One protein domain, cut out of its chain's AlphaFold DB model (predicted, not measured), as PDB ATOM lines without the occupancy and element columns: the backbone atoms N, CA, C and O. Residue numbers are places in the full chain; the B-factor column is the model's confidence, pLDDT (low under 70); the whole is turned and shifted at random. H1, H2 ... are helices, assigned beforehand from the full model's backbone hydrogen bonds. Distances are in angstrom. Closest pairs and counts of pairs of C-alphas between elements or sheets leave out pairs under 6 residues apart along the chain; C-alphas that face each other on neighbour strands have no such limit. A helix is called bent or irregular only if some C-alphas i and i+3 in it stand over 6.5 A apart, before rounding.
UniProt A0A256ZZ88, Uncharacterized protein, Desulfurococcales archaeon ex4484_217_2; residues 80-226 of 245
ATOM      1  N   ALA A  80     406.426 487.703 399.573       94.12
ATOM      2  CA  ALA A  80     406.810 487.323 400.930       94.12
ATOM      3  C   ALA A  80     406.149 488.213 401.990       94.12
ATOM      4  O   ALA A  80     405.727 487.700 403.023       94.12
ATOM      5  N   LEU A  81     406.022 489.521 401.736       95.50
ATOM      6  CA  LEU A  81     405.307 490.417 402.648       95.50
ATOM      7  C   LEU A  81     403.827 490.052 402.779       95.50
ATOM      8  O   LEU A  81     403.349 489.952 403.906       95.50
ATOM      9  N   SER A  82     403.121 489.823 401.669       93.94
ATOM     10  CA  SER A  82     401.706 489.430 401.678       93.94
ATOM     11  C   SER A  82     401.474 488.166 402.505       93.94
ATOM     12  O   SER A  82     400.645 488.168 403.417       93.94
ATOM     13  N   ILE A  83     402.283 487.127 402.272       92.69
ATOM     14  CA  ILE A  83     402.189 485.851 402.995       92.69
ATOM     15  C   ILE A  83     402.482 486.041 404.486       92.69
ATOM     16  O   ILE A  83     401.744 485.530 405.325       92.69
ATOM     17  N   LEU A  84     403.531 486.792 404.847       95.06
ATOM     18  CA  LEU A  84     403.860 487.051 406.253       95.06
ATOM     19  C   LEU A  84     402.746 487.827 406.971       95.06
ATOM     20  O   LEU A  84     402.440 487.518 408.121       95.06
ATOM     21  N   ILE A  85     402.133 488.812 406.309       95.31
ATOM     22  CA  ILE A  85     401.014 489.598 406.852       95.31
ATOM     23  C   ILE A  85     399.806 488.701 407.110       95.31
ATOM     24  O   ILE A  85     399.279 488.702 408.223       95.31
ATOM     25  N   MET A  86     399.407 487.905 406.114       92.31
ATOM     26  CA  MET A  86     398.290 486.970 406.243       92.31
ATOM     27  C   MET A  86     398.548 485.926 407.324       92.31
ATOM     28  O   MET A  86     397.675 485.651 408.138       92.31
ATOM     29  N   MET A  87     399.761 485.382 407.384       91.25
ATOM     30  CA  MET A  87     400.131 484.412 408.407       91.25
ATOM     31  C   MET A  87     400.022 485.020 409.814       91.25
ATOM     32  O   MET A  87     399.421 484.413 410.695       91.25
ATOM     33  N   ILE A  88     400.538 486.234 410.039       93.25
ATOM     34  CA  ILE A  88     400.367 486.901 411.338       93.25
ATOM     35  C   ILE A  88     398.886 487.125 411.661       93.25
ATOM     36  O   ILE A  88     398.485 486.910 412.802       93.25
ATOM     37  N   ALA A  89     398.088 487.556 410.685       92.06
ATOM     38  CA  ALA A  89     396.666 487.809 410.886       92.06
ATOM     39  C   ALA A  89     395.888 486.548 411.285       92.06
ATOM     40  O   ALA A  89     395.062 486.609 412.191       92.06
ATOM     41  N   SER A  90     396.166 485.417 410.632       88.50
ATOM     42  CA  SER A  90     395.429 484.168 410.841       88.50
ATOM     43  C   SER A  90     395.816 483.437 412.123       88.50
ATOM     44  O   SER A  90     394.963 482.826 412.759       88.50
ATOM     45  N   TYR A  91     397.098 483.462 412.493       87.69
ATOM     46  CA  TYR A  91     397.604 482.642 413.599       87.69
ATOM     47  C   TYR A  91     397.967 483.445 414.850       87.69
ATOM     48  O   TYR A  91     398.120 482.867 415.923       87.69
ATOM     49  N   GLY A  92     398.123 484.762 414.732       88.75
ATOM     50  CA  GLY A  92     398.560 485.615 415.829       88.75
ATOM     51  C   GLY A  92     400.082 485.696 415.970       88.75
ATOM     52  O   GLY A  92     400.848 484.757 415.714       88.75
ATOM     53  N   ALA A  93     400.549 486.864 416.405       90.56
ATOM     54  CA  ALA A  93     401.968 487.176 416.514       90.56
ATOM     55  C   ALA A  93     402.657 486.359 417.620       90.56
ATOM     56  O   ALA A  93     403.787 485.893 417.442       90.56
ATOM     57  N   SER A  94     401.977 486.156 418.750       88.50
ATOM     58  CA  SER A  94     402.481 485.402 419.902       88.50
ATOM     59  C   SER A  94     402.644 483.920 419.578       88.50
ATOM     60  O   SER A  94     403.665 483.323 419.931       88.50
ATOM     61  N   TYR A  95     401.685 483.335 418.858       87.44
ATOM     62  CA  TYR A  95     401.725 481.934 418.430       87.44
ATOM     63  C   TYR A  95     402.944 481.646 417.539       87.44
ATOM     64  O   TYR A  95     403.720 480.712 417.794       87.44
ATOM     65  N   LEU A  96     403.163 482.508 416.541       88.50
ATOM     66  CA  LEU A  96     404.273 482.414 415.588       88.50
ATOM     67  C   LEU A  96     405.613 482.882 416.171       88.50
ATOM     68  O   LEU A  96     406.663 482.634 415.578       88.50
ATOM     69  N   SER A  97     405.585 483.596 417.304       90.06
ATOM     70  CA  SER A  97     406.716 484.391 417.801       90.06
ATOM     71  C   SER A  97     407.297 485.304 416.715       90.06
ATOM     72  O   SER A  97     408.510 485.465 416.611       90.06
ATOM     73  N   PHE A  98     406.443 485.878 415.866       92.25
ATOM     74  CA  PHE A  98     406.835 486.732 414.747       92.25
ATOM     75  C   PHE A  98     405.917 487.955 414.718       92.25
ATOM     76  O   PHE A  98     404.761 487.877 414.320       92.25
ATOM     77  N   HIS A  99     406.419 489.082 415.223       93.81
ATOM     78  CA  HIS A  99     405.600 490.268 415.475       93.81
ATOM     79  C   HIS A  99     405.527 491.203 414.259       93.81
ATOM     80  O   HIS A  99     406.531 491.350 413.559       93.81
ATOM     81  N   PRO A 100     404.418 491.948 414.063       95.81
ATOM     82  CA  PRO A 100     404.310 492.961 413.006       95.81
ATOM     83  C   PRO A 100     405.469 493.968 412.997       95.81
ATOM     84  O   PRO A 100     405.925 494.399 411.940       95.81
ATOM     85  N   LYS A 101     406.007 494.295 414.179       96.38
ATOM     86  CA  LYS A 101     407.181 495.165 414.347       96.38
ATOM     87  C   LYS A 101     408.425 494.665 413.599       96.38
ATOM     88  O   LYS A 101     409.204 495.496 413.148       96.38
ATOM     89  N   ILE A 102     408.585 493.346 413.443       97.06
ATOM     90  CA  ILE A 102     409.672 492.729 412.665       97.06
ATOM     91  C   ILE A 102     409.487 493.033 411.177       97.06
ATOM     92  O   ILE A 102     410.450 493.379 410.509       97.06
ATOM     93  N   ILE A 103     408.255 492.946 410.666       97.19
ATOM     94  CA  ILE A 103     407.911 493.154 409.246       97.19
ATOM     95  C   ILE A 103     407.956 494.637 408.855       97.19
ATOM     96  O   ILE A 103     408.276 494.980 407.715       97.19
ATOM     97  N   ARG A 104     407.652 495.531 409.799       98.06
ATOM     98  CA  ARG A 104     407.519 496.975 409.570       98.06
ATOM     99  C   ARG A 104     408.654 497.608 408.742       98.06
ATOM    100  O   ARG A 104     408.334 498.376 407.830       98.06
ATOM    101  N   PRO A 105     409.956 497.345 408.994       98.44
ATOM    102  CA  PRO A 105     411.034 497.941 408.205       98.44
ATOM    103  C   PRO A 105     411.005 497.492 406.739       98.44
ATOM    104  O   PRO A 105     411.247 498.310 405.851       98.44
ATOM    105  N   ALA A 106     410.628 496.240 406.467       98.12
ATOM    106  CA  ALA A 106     410.450 495.750 405.106       98.12
ATOM    107  C   ALA A 106     409.235 496.372 404.411       98.12
ATOM    108  O   ALA A 106     409.354 496.756 403.254       98.12
ATOM    109  N   VAL A 107     408.111 496.588 405.107       98.06
ATOM    110  CA  VAL A 107     406.971 497.339 404.536       98.06
ATOM    111  C   VAL A 107     407.382 498.769 404.199       98.06
ATOM    112  O   VAL A 107     407.132 499.228 403.087       98.06
ATOM    113  N   LYS A 108     408.076 499.461 405.111       98.19
ATOM    114  CA  LYS A 108     408.589 500.821 404.870       98.19
ATOM    115  C   LYS A 108     409.483 500.885 403.631       98.19
ATOM    116  O   LYS A 108     409.448 501.876 402.911       98.19
ATOM    117  N   ARG A 109     410.306 499.861 403.412       97.19
ATOM    118  CA  ARG A 109     411.257 499.807 402.301       97.19
ATOM    119  C   ARG A 109     410.597 499.420 400.978       97.19
ATOM    120  O   ARG A 109     410.815 500.097 399.981       97.19
ATOM    121  N   LEU A 110     409.814 498.343 400.972       96.44
ATOM    122  CA  LEU A 110     409.274 497.731 399.756       96.44
ATOM    123  C   LEU A 110     407.951 498.368 399.321       96.44
ATOM    124  O   LEU A 110     407.711 498.524 398.129       96.44
ATOM    125  N   CYS A 111     407.113 498.780 400.275       97.06
ATOM    126  CA  CYS A 111     405.806 499.386 400.022       97.06
ATOM    127  C   CYS A 111     405.554 500.602 400.936       97.06
ATOM    128  O   CYS A 111     404.582 500.609 401.696       97.06
ATOM    129  N   PRO A 112     406.381 501.668 400.853       97.62
ATOM    130  CA  PRO A 112     406.347 502.810 401.776       97.62
ATOM    131  C   PRO A 112     404.971 503.472 401.904       97.62
ATOM    132  O   PRO A 112     404.590 503.890 402.994       97.62
ATOM    133  N   ARG A 113     404.202 503.525 400.807       97.38
ATOM    134  CA  ARG A 113     402.843 504.097 400.779       97.38
ATOM    135  C   ARG A 113     401.847 503.378 401.698       97.38
ATOM    136  O   ARG A 113     400.820 503.949 402.031       97.38
ATOM    137  N   LEU A 114     402.135 502.133 402.080       97.38
ATOM    138  CA  LEU A 114     401.280 501.322 402.947       97.38
ATOM    139  C   LEU A 114     401.700 501.373 404.415       97.38
ATOM    140  O   LEU A 114     401.038 500.750 405.236       97.38
ATOM    141  N   LEU A 115     402.780 502.080 404.763       97.62
ATOM    142  CA  LEU A 115     403.332 502.040 406.117       97.62
ATOM    143  C   LEU A 115     402.320 502.494 407.176       97.62
ATOM    144  O   LEU A 115     402.193 501.830 408.196       97.62
ATOM    145  N   GLU A 116     401.573 503.574 406.925       97.06
ATOM    146  CA  GLU A 116     400.549 504.040 407.873       97.06
ATOM    147  C   GLU A 116     399.431 503.006 408.052       97.06
ATOM    148  O   GLU A 116     399.047 502.690 409.176       97.06
ATOM    149  N   LYS A 117     398.954 502.424 406.944       97.31
ATOM    150  CA  LYS A 117     397.926 501.377 406.962       97.31
ATOM    151  C   LYS A 117     398.410 500.126 407.701       97.31
ATOM    152  O   LYS A 117     397.667 499.530 408.476       97.31
ATOM    153  N   PHE A 118     399.665 499.742 407.480       98.00
ATOM    154  CA  PHE A 118     400.299 498.622 408.162       98.00
ATOM    155  C   PHE A 118     400.489 498.889 409.659       98.00
ATOM    156  O   PHE A 118     400.311 497.977 410.459       98.00
ATOM    157  N   ASP A 119     400.816 500.121 410.056       98.25
ATOM    158  CA  ASP A 119     400.943 500.497 411.468       98.25
ATOM    159  C   ASP A 119     399.597 500.371 412.202       98.25
ATOM    160  O   ASP A 119     399.556 499.885 413.332       98.25
ATOM    161  N   ASP A 120     398.487 500.728 411.555       97.75
ATOM    162  CA  ASP A 120     397.145 500.508 412.105       97.75
ATOM    163  C   ASP A 120     396.767 499.023 412.152       97.75
ATOM    164  O   ASP A 120     396.272 498.545 413.175       97.75
ATOM    165  N   PHE A 121     397.083 498.260 411.102       97.44
ATOM    166  CA  PHE A 121     396.950 496.802 411.113       97.44
ATOM    167  C   PHE A 121     397.744 496.155 412.256       97.44
ATOM    168  O   PHE A 121     397.214 495.308 412.972       97.44
ATOM    169  N   ALA A 122     398.984 496.588 412.490       97.31
ATOM    170  CA  ALA A 122     399.828 496.077 413.561       97.31
ATOM    171  C   ALA A 122     399.203 496.301 414.947       97.31
ATOM    172  O   ALA A 122     399.264 495.401 415.782       97.31
ATOM    173  N   LYS A 123     398.557 497.454 415.186       97.12
ATOM    174  CA  LYS A 123     397.813 497.705 416.434       97.12
ATOM    175  C   LYS A 123     396.647 496.729 416.597       97.12
ATOM    176  O   LYS A 123     396.446 496.214 417.691       97.12
ATOM    177  N   VAL A 124     395.894 496.469 415.523       96.31
ATOM    178  CA  VAL A 124     394.771 495.516 415.552       96.31
ATOM    179  C   VAL A 124     395.257 494.101 415.844       96.31
ATOM    180  O   VAL A 124     394.680 493.443 416.706       96.31
ATOM    181  N   VAL A 125     396.340 493.660 415.198       95.44
ATOM    182  CA  VAL A 125     396.979 492.370 415.501       95.44
ATOM    183  C   VAL A 125     397.372 492.307 416.972       95.44
ATOM    184  O   VAL A 125     396.981 491.370 417.651       95.44
ATOM    185  N   GLU A 126     398.117 493.295 417.481       94.75
ATOM    186  CA  GLU A 126     398.592 493.309 418.873       94.75
ATOM    187  C   GLU A 126     397.443 493.297 419.892       94.75
ATOM    188  O   GLU A 126     397.576 492.702 420.964       94.75
ATOM    189  N   GLU A 127     396.318 493.937 419.573       94.88
ATOM    190  CA  GLU A 127     395.128 493.918 420.420       94.88
ATOM    191  C   GLU A 127     394.410 492.566 420.374       94.88
ATOM    192  O   GLU A 127     394.064 492.030 421.427       94.88
ATOM    193  N   ALA A 128     394.229 491.988 419.183       92.12
ATOM    194  CA  ALA A 128     393.596 490.684 418.999       92.12
ATOM    195  C   ALA A 128     394.400 489.549 419.656       92.12
ATOM    196  O   ALA A 128     393.828 488.664 420.291       92.12
ATOM    197  N   ASP A 129     395.731 489.622 419.598       91.31
ATOM    198  CA  ASP A 129     396.655 488.628 420.161       91.31
ATOM    199  C   ASP A 129     396.509 488.460 421.687       91.31
ATOM    200  O   ASP A 129     396.906 487.441 422.251       91.31
ATOM    201  N   LYS A 130     395.916 489.445 422.383       92.00
ATOM    202  CA  LYS A 130     395.604 489.353 423.823       92.00
ATOM    203  C   LYS A 130     394.518 488.322 424.131       92.00
ATOM    204  O   LYS A 130     394.444 487.867 425.273       92.00
ATOM    205  N   TYR A 131     393.689 488.000 423.143       88.75
ATOM    206  CA  TYR A 131     392.552 487.087 423.245       88.75
ATOM    207  C   TYR A 131     392.845 485.716 422.620       88.75
ATOM    208  O   TYR A 131     392.100 484.771 422.859       88.75
ATOM    209  N   GLY A 132     393.929 485.596 421.848       79.94
ATOM    210  CA  GLY A 132     394.358 484.337 421.245       79.94
ATOM    211  C   GLY A 132     394.956 483.352 422.254       79.94
ATOM    212  O   GLY A 132     395.482 483.727 423.310       79.94
ATOM    213  N   GLU A 133     394.913 482.065 421.913       70.06
ATOM    214  CA  GLU A 133     395.529 481.021 422.726       70.06
ATOM    215  C   GLU A 133     397.061 481.110 422.706       70.06
ATOM    216  O   GLU A 133     397.709 481.285 421.673       70.06
ATOM    217  N   LYS A 134     397.672 480.930 423.880       68.94
ATOM    218  CA  LYS A 134     399.129 480.827 424.011       68.94
ATOM    219  C   LYS A 134     399.548 479.367 423.940       68.94
ATOM    220  O   LYS A 134     399.573 478.673 424.957       68.94
ATOM    221  N   GLU A 135     399.935 478.907 422.759       69.88
ATOM    222  CA  GLU A 135     400.419 477.537 422.602       69.88
ATOM    223  C   GLU A 135     401.869 477.325 423.065       69.88
ATOM    224  O   GLU A 135     402.808 478.041 422.692       69.88
ATOM    225  N   LYS A 136     402.083 476.217 423.781       64.62
ATOM    226  CA  LYS A 136     403.409 475.716 424.168       64.62
ATOM    227  C   LYS A 136     404.014 474.896 423.024       64.62
ATOM    228  O   LYS A 136     403.409 473.934 422.574       64.62
ATOM    229  N   GLY A 137     405.222 475.234 422.574       77.00
ATOM    230  CA  GLY A 137     405.886 474.510 421.485       77.00
ATOM    231  C   GLY A 137     407.125 475.223 420.951       77.00
ATOM    232  O   GLY A 137     407.481 476.294 421.437       77.00
ATOM    233  N   ASP A 138     407.789 474.612 419.966       84.88
ATOM    234  CA  ASP A 138     408.931 475.201 419.253       84.88
ATOM    235  C   ASP A 138     408.415 476.245 418.238       84.88
ATOM    236  O   ASP A 138     407.861 475.853 417.200       84.88
ATOM    237  N   PRO A 139     408.584 477.556 418.501       85.38
ATOM    238  CA  PRO A 139     408.013 478.603 417.658       85.38
ATOM    239  C   PRO A 139     408.596 478.600 416.242       85.38
ATOM    240  O   PRO A 139     407.892 478.908 415.285       85.38
ATOM    241  N   TYR A 140     409.851 478.171 416.078       87.38
ATOM    242  CA  TYR A 140     410.502 478.109 414.772       87.38
ATOM    243  C   TYR A 140     409.856 477.055 413.875       87.38
ATOM    244  O   TYR A 140     409.689 477.266 412.675       87.38
ATOM    245  N   ARG A 141     409.501 475.896 414.448       86.25
ATOM    246  CA  ARG A 141     408.807 474.838 413.705       86.25
ATOM    247  C   ARG A 141     407.400 475.260 413.323       86.25
ATOM    248  O   ARG A 141     407.027 475.012 412.185       86.25
ATOM    249  N   ARG A 142     406.665 475.907 414.235       87.44
ATOM    250  CA  ARG A 142     405.324 476.428 413.939       87.44
ATOM    251  C   ARG A 142     405.375 477.441 412.809       87.44
ATOM    252  O   ARG A 142     404.721 477.225 411.805       87.44
ATOM    253  N   PHE A 143     406.246 478.448 412.905       88.88
ATOM    254  CA  PHE A 143     406.428 479.433 411.839       88.88
ATOM    255  C   PHE A 143     406.655 478.769 410.479       88.88
ATOM    256  O   PHE A 143     405.963 479.074 409.521       88.88
ATOM    257  N   VAL A 144     407.600 477.829 410.382       86.25
ATOM    258  CA  VAL A 144     407.924 477.188 409.096       86.25
ATOM    259  C   VAL A 144     406.814 476.256 408.617       86.25
ATOM    260  O   VAL A 144     406.567 476.198 407.415       86.25
ATOM    261  N   SER A 145     406.147 475.547 409.531       85.38
ATOM    262  CA  SER A 145     405.003 474.689 409.219       85.38
ATOM    263  C   SER A 145     403.834 475.506 408.679       85.38
ATOM    264  O   SER A 145     403.323 475.181 407.616       85.38
ATOM    265  N   GLU A 146     403.459 476.594 409.349       82.94
ATOM    266  CA  GLU A 146     402.374 477.459 408.884       82.94
ATOM    267  C   GLU A 146     402.750 478.181 407.591       82.94
ATOM    268  O   GLU A 146     401.973 478.201 406.638       82.94
ATOM    269  N   PHE A 147     403.978 478.699 407.507       82.75
ATOM    270  CA  PHE A 147     404.436 479.448 406.343       82.75
ATOM    271  C   PHE A 147     404.500 478.582 405.079       82.75
ATOM    272  O   PHE A 147     403.941 478.960 404.058       82.75
ATOM    273  N   PHE A 148     405.169 477.424 405.118       79.44
ATOM    274  CA  PHE A 148     405.348 476.580 403.927       79.44
ATOM    275  C   PHE A 148     404.278 475.500 403.762       79.44
ATOM    276  O   PHE A 148     404.106 475.004 402.654       79.44
ATOM    277  N   GLY A 149     403.599 475.099 404.837       69.56
ATOM    278  CA  GLY A 149     402.564 474.065 404.796       69.56
ATOM    279  C   GLY A 149     401.188 474.600 404.418       69.56
ATOM    280  O   GLY A 149     400.416 473.864 403.813       69.56
ATOM    281  N   TYR A 150     400.898 475.867 404.733       64.94
ATOM    282  CA  TYR A 150     399.570 476.448 404.532       64.94
ATOM    283  C   TYR A 150     399.623 477.794 403.805       64.94
ATOM    284  O   TYR A 150     399.018 477.934 402.748       64.94
ATOM    285  N   ALA A 151     400.393 478.767 404.296       62.94
ATOM    286  CA  ALA A 151     400.330 480.134 403.776       62.94
ATOM    287  C   ALA A 151     400.920 480.288 402.356       62.94
ATOM    288  O   ALA A 151     400.295 480.896 401.492       62.94
ATOM    289  N   ALA A 152     402.099 479.719 402.086       59.12
ATOM    290  CA  ALA A 152     402.743 479.805 400.773       59.12
ATOM    291  C   ALA A 152     402.046 478.966 399.677       59.12
ATOM    292  O   ALA A 152     401.898 479.486 398.571       59.12
ATOM    293  N   PRO A 153     401.571 477.728 399.946       57.81
ATOM    294  CA  PRO A 153     400.806 476.950 398.967       57.81
ATOM    295  C   PRO A 153     399.445 477.564 398.619       57.81
ATOM    296  O   PRO A 153     399.067 477.564 397.451       57.81
ATOM    297  N   LEU A 154     398.730 478.143 399.595       56.31
ATOM    298  CA  LEU A 154     397.445 478.804 399.335       56.31
ATOM    299  C   LEU A 154     397.601 479.990 398.365       56.31
ATOM    300  O   LEU A 154     396.710 480.230 397.561       56.31
ATOM    301  N   GLU A 155     398.743 480.691 398.358       51.91
ATOM    302  CA  GLU A 155     399.024 481.765 397.388       51.91
ATOM    303  C   GLU A 155     399.473 481.284 395.991       51.91
ATOM    304  O   GLU A 155     399.330 482.019 395.003       51.91
ATOM    305  N   GLU A 156     399.993 480.059 395.856       51.03
ATOM    306  CA  GLU A 156     400.257 479.461 394.535       51.03
ATOM    307  C   GLU A 156     398.947 479.208 393.770       51.03
ATOM    308  O   GLU A 156     398.908 479.410 392.556       51.03
ATOM    309  N   GLU A 157     397.850 478.897 394.470       44.62
ATOM    310  CA  GLU A 157     396.518 478.731 393.867       44.62
ATOM    311  C   GLU A 157     395.898 480.058 393.382       44.62
ATOM    312  O   GLU A 157     395.120 480.065 392.424       44.62
ATOM    313  N   PHE A 158     396.278 481.201 393.970       40.91
ATOM    314  CA  PHE A 158     395.800 482.530 393.553       40.91
ATOM    315  C   PHE A 158     396.609 483.155 392.408       40.91
ATOM    316  O   PHE A 158     396.112 484.046 391.709       40.91
ATOM    317  N   SER A 159     397.847 482.713 392.177       44.31
ATOM    318  CA  SER A 159     398.758 483.371 391.238       44.31
ATOM    319  C   SER A 159     398.955 482.592 389.939       44.31
ATOM    320  O   SER A 159     400.054 482.213 389.554       44.31
ATOM    321  N   GLY A 160     397.911 482.599 389.110       47.00
ATOM    322  CA  GLY A 160     398.100 482.635 387.651       47.00
ATOM    323  C   GLY A 160     398.835 483.905 387.153       47.00
ATOM    324  O   GLY A 160     398.874 484.162 385.951       47.00
ATOM    325  N   LYS A 161     399.385 484.734 388.057       52.72
ATOM    326  CA  LYS A 161     400.090 485.995 387.795       52.72
ATOM    327  C   LYS A 161     401.598 485.834 387.998       52.72
ATOM    328  O   LYS A 161     402.045 485.259 388.982       52.72
ATOM    329  N   LYS A 162     402.372 486.414 387.075       62.16
ATOM    330  CA  LYS A 162     403.842 486.345 387.036       62.16
ATOM    331  C   LYS A 162     404.572 487.263 388.029       62.16
ATOM    332  O   LYS A 162     405.764 487.055 388.218       62.16
ATOM    333  N   GLU A 163     403.917 488.254 388.640       80.62
ATOM    334  CA  GLU A 163     404.616 489.245 389.474       80.62
ATOM    335  C   GLU A 163     403.699 489.843 390.555       80.62
ATOM    336  O   GLU A 163     402.582 490.268 390.256       80.62
ATOM    337  N   TYR A 164     404.169 489.846 391.808       86.31
ATOM    338  CA  TYR A 164     403.483 490.438 392.962       86.31
ATOM    339  C   TYR A 164     403.888 491.903 393.134       86.31
ATOM    340  O   TYR A 164     405.042 492.276 392.924       86.31
ATOM    341  N   THR A 165     402.951 492.726 393.583       92.69
ATOM    342  CA  THR A 165     403.086 494.179 393.705       92.69
ATOM    343  C   THR A 165     402.691 494.664 395.099       92.69
ATOM    344  O   THR A 165     402.157 493.924 395.922       92.69
ATOM    345  N   CYS A 166     402.884 495.957 395.366       94.25
ATOM    346  CA  CYS A 166     402.355 496.561 396.588       94.25
ATOM    347  C   CYS A 166     400.823 496.570 396.654       94.25
ATOM    348  O   CYS A 166     400.288 496.813 397.726       94.25
ATOM    349  N   GLU A 167     400.099 496.355 395.553       93.94
ATOM    350  CA  GLU A 167     398.643 496.202 395.649       93.94
ATOM    351  C   GLU A 167     398.264 494.875 396.305       93.94
ATOM    352  O   GLU A 167     397.349 494.829 397.118       93.94
ATOM    353  N   ASP A 168     399.025 493.816 396.045       92.69
ATOM    354  CA  ASP A 168     398.802 492.512 396.668       92.69
ATOM    355  C   ASP A 168     399.108 492.571 398.176       92.69
ATOM    356  O   ASP A 168     398.383 492.001 398.986       92.69
ATOM    357  N   VAL A 169     400.112 493.360 398.583       95.56
ATOM    358  CA  VAL A 169     400.392 493.642 400.007       95.56
ATOM    359  C   VAL A 169     399.246 494.428 400.653       95.56
ATOM    360  O   VAL A 169     398.862 494.151 401.789       95.56
ATOM    361  N   ASN A 170     398.672 495.400 399.941       95.62
ATOM    362  CA  ASN A 170     397.511 496.156 400.412       95.62
ATOM    363  C   ASN A 170     396.292 495.241 400.627       95.62
ATOM    364  O   ASN A 170     395.631 495.328 401.661       95.62
ATOM    365  N   GLN A 171     396.043 494.329 399.683       93.44
ATOM    366  CA  GLN A 171     394.986 493.324 399.787       93.44
ATOM    367  C   GLN A 171     395.225 492.355 400.946       93.44
ATOM    368  O   GLN A 171     394.283 492.058 401.673       93.44
ATOM    369  N   ALA A 172     396.468 491.924 401.173       94.44
ATOM    370  CA  ALA A 172     396.826 491.086 402.314       94.44
ATOM    371  C   ALA A 172     396.554 491.781 403.658       94.44
ATOM    372  O   ALA A 172     396.087 491.143 404.596       94.44
ATOM    373  N   ILE A 173     396.777 493.096 403.763       95.94
ATOM    374  CA  ILE A 173     396.411 493.855 404.970       95.94
ATOM    375  C   ILE A 173     394.889 493.827 405.182       95.94
ATOM    376  O   ILE A 173     394.429 493.536 406.287       95.94
ATOM    377  N   ASP A 174     394.100 494.088 404.137       93.19
ATOM    378  CA  ASP A 174     392.632 494.119 404.235       93.19
ATOM    379  C   ASP A 174     392.020 492.741 404.511       93.19
ATOM    380  O   ASP A 174     391.088 492.622 405.311       93.19
ATOM    381  N   ALA A 175     392.544 491.700 403.865       91.62
ATOM    382  CA  ALA A 175     392.161 490.313 404.103       91.62
ATOM    383  C   ALA A 175     392.614 489.840 405.491       91.62
ATOM    384  O   ALA A 175     391.880 489.124 406.168       91.62
ATOM    385  N   GLY A 176     393.772 490.302 405.967       92.94
ATOM    386  CA  GLY A 176     394.253 490.021 407.313       92.94
ATOM    387  C   GLY A 176     393.314 490.561 408.393       92.94
ATOM    388  O   GLY A 176     393.028 489.869 409.363       92.94
ATOM    389  N   VAL A 177     392.752 491.762 408.214       93.25
ATOM    390  CA  VAL A 177     391.730 492.290 409.140       93.25
ATOM    391  C   VAL A 177     390.501 491.380 409.194       93.25
ATOM    392  O   VAL A 177     389.958 491.136 410.270       93.25
ATOM    393  N   GLU A 178     390.062 490.864 408.048       90.62
ATOM    394  CA  GLU A 178     388.936 489.931 407.973       90.62
ATOM    395  C   GLU A 178     389.247 488.597 408.664       90.62
ATOM    396  O   GLU A 178     388.414 488.103 409.427       90.62
ATOM    397  N   ALA A 179     390.457 488.065 408.470       90.56
ATOM    398  CA  ALA A 179     390.926 486.863 409.154       90.56
ATOM    399  C   ALA A 179     390.916 487.053 410.678       90.56
ATOM    400  O   ALA A 179     390.301 486.256 411.376       90.56
ATOM    401  N   ILE A 180     391.474 488.162 411.181       92.31
ATOM    402  CA  ILE A 180     391.482 488.488 412.617       92.31
ATOM    403  C   ILE A 180     390.058 488.532 413.179       92.31
ATOM    404  O   ILE A 180     389.783 487.935 414.215       92.31
ATOM    405  N   ILE A 181     389.140 489.231 412.502       90.62
ATOM    406  CA  ILE A 181     387.741 489.325 412.942       90.62
ATOM    407  C   ILE A 181     387.092 487.938 413.000       90.62
ATOM    408  O   ILE A 181     386.362 487.652 413.946       90.62
ATOM    409  N   SER A 182     387.365 487.090 412.010       88.56
ATOM    410  CA  SER A 182     386.809 485.737 411.930       88.56
ATOM    411  C   SER A 182     387.346 484.854 413.058       88.56
ATOM    412  O   SER A 182     386.569 484.212 413.752       88.56
ATOM    413  N   THR A 183     388.654 484.904 413.321       87.62
ATOM    414  CA  THR A 183     389.278 484.181 414.439       87.62
ATOM    415  C   THR A 183     388.744 484.639 415.796       87.62
ATOM    416  O   THR A 183     388.559 483.826 416.695       87.62
ATOM    417  N   LEU A 184     388.477 485.937 415.973       88.12
ATOM    418  CA  LEU A 184     387.887 486.441 417.214       88.12
ATOM    419  C   LEU A 184     386.425 486.014 417.382       88.12
ATOM    420  O   LEU A 184     385.978 485.832 418.511       88.12
ATOM    421  N   ASP A 185     385.670 485.889 416.290       86.06
ATOM    422  CA  ASP A 185     384.272 485.438 416.312       86.06
ATOM    423  C   ASP A 185     384.151 483.992 416.821       86.06
ATOM    424  O   ASP A 185     383.230 483.687 417.582       86.06
ATOM    425  N   ASP A 186     385.144 483.148 416.529       84.75
ATOM    426  CA  ASP A 186     385.237 481.783 417.061       84.75
ATOM    427  C   ASP A 186     385.429 481.734 418.593       84.75
ATOM    428  O   ASP A 186     385.193 480.696 419.215       84.75
ATOM    429  N   LEU A 187     385.808 482.846 419.242       79.94
ATOM    430  CA  LEU A 187     386.010 482.902 420.696       79.94
ATOM    431  C   LEU A 187     384.708 482.989 421.510       79.94
ATOM    432  O   LEU A 187     384.790 482.949 422.736       79.94
ATOM    433  N   GLU A 188     383.537 483.124 420.866       74.88
ATOM    434  CA  GLU A 188     382.165 483.257 421.411       74.88
ATOM    435  C   GLU A 188     381.991 484.214 422.616       74.88
ATOM    436  O   GLU A 188     381.303 485.228 422.521       74.88
ATOM    437  N   LYS A 189     382.586 483.900 423.772       75.75
ATOM    438  CA  LYS A 189     382.480 484.631 425.043       75.75
ATOM    439  C   LYS A 189     383.300 485.918 425.091       75.75
ATOM    440  O   LYS A 189     382.896 486.852 425.778       75.75
ATOM    441  N   ASP A 190     384.427 485.974 424.384       84.81
ATOM    442  CA  ASP A 190     385.332 487.132 424.413       84.81
ATOM    443  C   ASP A 190     385.222 488.031 423.173       84.81
ATOM    444  O   ASP A 190     385.827 489.105 423.145       84.81
ATOM    445  N   PHE A 191     384.405 487.652 422.183       86.56
ATOM    446  CA  PHE A 191     384.265 488.396 420.929       86.56
ATOM    447  C   PHE A 191     383.863 489.858 421.157       86.56
ATOM    448  O   PHE A 191     384.550 490.767 420.698       86.56
ATOM    449  N   GLU A 192     382.792 490.118 421.915       86.94
ATOM    450  CA  GLU A 192     382.312 491.488 422.156       86.94
ATOM    451  C   GLU A 192     383.377 492.362 422.830       86.94
ATOM    452  O   GLU A 192     383.564 493.524 422.464       86.94
ATOM    453  N   LYS A 193     384.114 491.785 423.784       90.81
ATOM    454  CA  LYS A 193     385.185 492.466 424.511       90.81
ATOM    455  C   LYS A 193     386.379 492.759 423.601       90.81
ATOM    456  O   LYS A 193     386.878 493.885 423.611       90.81
ATOM    457  N   ALA A 194     386.800 491.784 422.796       91.19
ATOM    458  CA  ALA A 194     387.869 491.953 421.819       91.19
ATOM    459  C   ALA A 194     387.512 493.035 420.792       91.19
ATOM    460  O   ALA A 194     388.285 493.970 420.577       91.19
ATOM    461  N   MET A 195     386.297 492.980 420.242       90.38
ATOM    462  CA  MET A 195     385.810 493.962 419.279       90.38
ATOM    463  C   MET A 195     385.708 495.366 419.870       90.38
ATOM    464  O   MET A 195     386.126 496.330 419.225       90.38
ATOM    465  N   ALA A 196     385.196 495.501 421.097       91.12
ATOM    466  CA  ALA A 196     385.153 496.786 421.787       91.12
ATOM    467  C   ALA A 196     386.562 497.369 421.970       91.12
ATOM    468  O   ALA A 196     386.770 498.548 421.694       91.12
ATOM    469  N   SER A 197     387.534 496.542 422.369       93.88
ATOM    470  CA  SER A 197     388.927 496.971 422.537       93.88
ATOM    471  C   SER A 197     389.545 497.443 421.217       93.88
ATOM    472  O   SER A 197     390.111 498.534 421.151       93.88
ATOM    473  N   ILE A 198     389.352 496.683 420.133       93.25
ATOM    474  CA  ILE A 198     389.855 497.028 418.795       93.25
ATOM    475  C   ILE A 198     389.233 498.337 418.283       93.25
ATOM    476  O   ILE A 198     389.929 499.184 417.729       93.25
ATOM    477  N   LEU A 199     387.929 498.546 418.484       91.56
ATOM    478  CA  LEU A 199     387.232 499.756 418.022       91.56
ATOM    479  C   LEU A 199     387.630 501.034 418.782       91.56
ATOM    480  O   LEU A 199     387.403 502.141 418.268       91.56
ATOM    481  N   MET A 200     388.212 500.881 419.975       94.25
ATOM    482  CA  MET A 200     388.758 501.963 420.804       94.25
ATOM    483  C   MET A 200     390.204 502.329 420.449       94.25
ATOM    484  O   MET A 200     390.714 503.323 420.963       94.25
ATOM    485  N   LEU A 201     390.863 501.566 419.572       94.75
ATOM    486  CA  LEU A 201     392.197 501.907 419.098       94.75
ATOM    487  C   LEU A 201     392.183 503.239 418.333       94.75
ATOM    488  O   LEU A 201     391.255 503.549 417.577       94.75
ATOM    489  N   ASP A 202     393.260 504.006 418.504       95.19
ATOM    490  CA  ASP A 202     393.532 505.203 417.712       95.19
ATOM    491  C   ASP A 202     394.028 504.788 416.318       95.19
ATOM    492  O   ASP A 202     395.223 504.565 416.096       95.19
ATOM    493  N   LEU A 203     393.068 504.586 415.413       94.38
ATOM    494  CA  LEU A 203     393.266 504.179 414.022       94.38
ATOM    495  C   LEU A 203     392.889 505.331 413.092       94.38
ATOM    496  O   LEU A 203     391.950 506.088 413.362       94.38
ATOM    497  N   LYS A 204     393.559 505.424 411.944       93.50
ATOM    498  CA  LYS A 204     393.171 506.358 410.889       93.50
ATOM    499  C   LYS A 204     391.748 506.064 410.424       93.50
ATOM    500  O   LYS A 204     391.298 504.918 410.370       93.50
ATOM    501  N   LYS A 205     391.047 507.129 410.033       91.94
ATOM    502  CA  LYS A 205     389.641 507.071 409.617       91.94
ATOM    503  C   LYS A 205     389.404 506.035 408.512       91.94
ATOM    504  O   LYS A 205     388.506 505.216 408.646       91.94
ATOM    505  N   GLU A 206     390.237 506.044 407.476       89.94
ATOM    506  CA  GLU A 206     390.128 505.131 406.329       89.94
ATOM    507  C   GLU A 206     390.251 503.662 406.755       89.94
ATOM    508  O   GLU A 206     389.453 502.818 406.355       89.94
ATOM    509  N   PHE A 207     391.201 503.351 407.641       91.44
ATOM    510  CA  PHE A 207     391.370 501.995 408.160       91.44
ATOM    511  C   PHE A 207     390.199 501.580 409.061       91.44
ATOM    512  O   PHE A 207     389.708 500.453 408.985       91.44
ATOM    513  N   LYS A 208     389.685 502.512 409.875       91.62
ATOM    514  CA  LYS A 208     388.496 502.289 410.703       91.62
ATOM    515  C   LYS A 208     387.248 502.018 409.858       91.62
ATOM    516  O   LYS A 208     386.429 501.192 410.248       91.62
ATOM    517  N   GLU A 209     387.105 502.668 408.705       91.69
ATOM    518  CA  GLU A 209     386.018 502.402 407.754       91.69
ATOM    519  C   GLU A 209     386.104 500.980 407.182       91.69
ATOM    520  O   GLU A 209     385.093 500.274 407.173       91.69
ATOM    521  N   VAL A 210     387.303 500.520 406.799       89.56
ATOM    522  CA  VAL A 210     387.531 499.126 406.373       89.56
ATOM    523  C   VAL A 210     387.149 498.151 407.486       89.56
ATOM    524  O   VAL A 210     386.355 497.237 407.260       89.56
ATOM    525  N   LEU A 211     387.648 498.378 408.703       90.69
ATOM    526  CA  LEU A 211     387.353 497.551 409.871       90.69
ATOM    527  C   LEU A 211     385.837 497.456 410.127       90.69
ATOM    528  O   LEU A 211     385.282 496.361 410.214       90.69
ATOM    529  N   LEU A 212     385.140 498.596 410.192       91.75
ATOM    530  CA  LEU A 212     383.691 498.649 410.409       91.75
ATOM    531  C   LEU A 212     382.910 497.950 409.294       91.75
ATOM    532  O   LEU A 212     381.921 497.267 409.569       91.75
ATOM    533  N   GLN A 213     383.353 498.088 408.043       93.31
ATOM    534  CA  GLN A 213     382.732 497.416 406.910       93.31
ATOM    535  C   GLN A 213     382.846 495.890 407.029       93.31
ATOM    536  O   GLN A 213     381.853 495.189 406.804       93.31
ATOM    537  N   LYS A 214     384.015 495.371 407.422       90.88
ATOM    538  CA  LYS A 214     384.236 493.930 407.631       90.88
ATOM    539  C   LYS A 214     383.393 493.386 408.787       90.88
ATOM    540  O   LYS A 214     382.673 492.408 408.599       90.88
ATOM    541  N   ILE A 215     383.357 494.088 409.922       89.19
ATOM    542  CA  ILE A 215     382.496 493.733 411.066       89.19
ATOM    543  C   ILE A 215     381.019 493.716 410.652       89.19
ATOM    544  O   ILE A 215     380.279 492.785 410.969       89.19
ATOM    545  N   SER A 216     380.564 494.736 409.913       91.38
ATOM    546  CA  SER A 216     379.174 494.815 409.453       91.38
ATOM    547  C   SER A 216     378.801 493.636 408.553       91.38
ATOM    548  O   SER A 216     377.694 493.104 408.665       91.38
ATOM    549  N   ASN A 217     379.714 493.215 407.675       91.06
ATOM    550  CA  ASN A 217     379.509 492.061 406.807       91.06
ATOM    551  C   ASN A 217     379.374 490.767 407.619       91.06
ATOM    552  O   ASN A 217     378.359 490.085 407.458       91.06
ATOM    553  N   LEU A 218     380.287 490.508 408.562       87.25
ATOM    554  CA  LEU A 218     380.216 489.345 409.454       87.25
ATOM    555  C   LEU A 218     378.874 489.295 410.210       87.25
ATOM    556  O   LEU A 218     378.154 488.296 410.178       87.25
ATOM    557  N   LEU A 219     378.460 490.408 410.824       87.31
ATOM    558  CA  LEU A 219     377.195 490.473 411.566       87.31
ATOM    559  C   LEU A 219     375.969 490.223 410.670       87.31
ATOM    560  O   LEU A 219     374.979 489.614 411.098       87.31
ATOM    561  N   ARG A 220     376.001 490.677 409.409       90.75
ATOM    562  CA  ARG A 220     374.935 490.394 408.433       90.75
ATOM    563  C   ARG A 220     374.881 488.912 408.079       90.75
ATOM    564  O   ARG A 220     373.775 488.382 407.934       90.75
ATOM    565  N   GLU A 221     376.027 488.258 407.941       89.69
ATOM    566  CA  GLU A 221     376.124 486.823 407.665       89.69
ATOM    567  C   GLU A 221     375.585 485.999 408.832       89.69
ATOM    568  O   GLU A 221     374.624 485.249 408.641       89.69
ATOM    569  N   LYS A 222     376.036 486.264 410.062       86.38
ATOM    570  CA  LYS A 222     375.503 485.617 411.274       86.38
ATOM    571  C   LYS A 222     373.998 485.807 411.423       86.38
ATOM    572  O   LYS A 222     373.248 484.862 411.678       86.38
ATOM    573  N   LYS A 223     373.482 487.013 411.155       89.94
ATOM    574  CA  LYS A 223     372.031 487.270 411.153       89.94
ATOM    575  C   LYS A 223     371.285 486.405 410.130       89.94
ATOM    576  O   LYS A 223     370.145 485.996 410.386       89.94
ATOM    577  N   ARG A 224     371.875 486.135 408.961       92.06
ATOM    578  CA  ARG A 224     371.297 485.227 407.953       92.06
ATOM    579  C   ARG A 224     371.330 483.777 408.436       92.06
ATOM    580  O   ARG A 224     370.334 483.078 408.250       92.06
ATOM    581  N   GLU A 225     372.405 483.341 409.081       90.00
ATOM    582  CA  GLU A 225     372.529 481.991 409.646       90.00
ATOM    583  C   GLU A 225     371.510 481.728 410.752       90.00
ATOM    584  O   GLU A 225     370.751 480.763 410.668       90.00
ATOM    585  N   VAL A 226     371.370 482.652 411.707       92.12
ATOM    586  CA  VAL A 226     370.355 482.569 412.769       92.12
ATOM    587  C   VAL A 226     368.948 482.449 412.179       92.12
ATOM    588  O   VAL A 226     368.130 481.655 412.647       92.12
TER     589      VAL A 226
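Overview. This is residues 80 to 226 of the 245 residues of an uncharacterized protein of Desulfurococcales archaeon ex4484_217_2 (UniProt A0A256ZZ88). Four helices, H1, H3, H4 and H6, lie side by side as a bundle; H5 crosses H1 on one side of it, and H8 crosses H6 on another. The short H7 sits by the last residues of H4 and H6, and the tail of H8, residues 220 to 226, sticks out. The printed part has 147 residues with eight named helices, H1 to H8 in order, and no named strand: the class is all helix. The whole is compact, with a radius of gyration of the C-alphas of 15.2 A and spans of 41 by 37 by 29 A.

Along the chain. Start with the longest helix by residues, H8: find C-alpha 205 at (389.641, 507.071, 409.617) and run 31.3 A to C-alpha 226 at (370.355, 482.569, 412.769). Next look at H6, residues 166 to 185, 29.0 A long, and H7, residues 191 to 199, 12.1 A. Go back to C-alpha 80 at (406.810, 487.323, 400.930), where H1 begins; it runs 16.3 A to residue 91. H2 is residues 93 to 96, 5.4 A. H3, residues 100 to 110, spans 14.9 A and is only just irregular, with C-alphas 102 and 105 7.0 A apart. H4, residues 112 to 128, spans 24.6 A; it is irregular, with C-alphas 113 and 116 7.5 A apart, and has a kink of 31 degrees near residue 119. H5, residues 139 to 158, spans 27.3 A and is irregular, with C-alphas 149 and 152 7.0 A apart.

Arrangement. Begin at the hub, H6, which touches H1, H4, H7 and H8. Its residues 174 to 182 alone touch residues 210 to 218 of H8, at a steep tilt of 45 degrees; the closest C-alphas are those of Glu 178 and Lys 214, 6.2 A apart. H1 touches H6 the same way at a shallow tilt of 6 degrees, with C-alphas Ser 82 and Val 169 closest at 4.7 A. H4 touches H6 at 6.8 A between C-alphas Phe 121 and Ile 173, a shallow tilt of 11 degrees. H3 and H4 form a helical hairpin, closest at C-alphas Pro 100 and Ala 122, 5.5 A. H5, with residues 146 to 155 alone, touches H1 at a steep tilt of 65 degrees, closest at C-alphas Ile 83 and Ala 151, 6.1 A. H2 touches H5, with C-alphas Leu 96 and Phe 143 5.3 A apart. H7 touches residues 124 to 128 of H4, closest at C-alphas Val 124 and Ile 198, 6.1 A; H7 and H6 only just touch, only at the corner by their link, with 3 pairs of C-alphas within 8 A and Asp 185 and Phe 191 closest at 5.5 A. H5 and H8 are apart. Each O i to N i+4 pair is within hydrogen-bond range in H1, H6, H7 and H8; the counts are 5 of 7 in H3, 11 of 13 in H4 and 11 of 16 in H5, and H2 is too short for such a pair.

Size, cuts and confidence. The two C-alphas farthest apart are those of Arg 109 and Val 226, 45.6 A. The printed part has no cut and no long link. Residues 156 to 163, of which 156 to 158 belong to H5, stand free, as do residues 220 to 226 of H8. The mean pLDDT of the printed part is 87.3, and it is under 70 at residues 134 to 136 and 149 to 162.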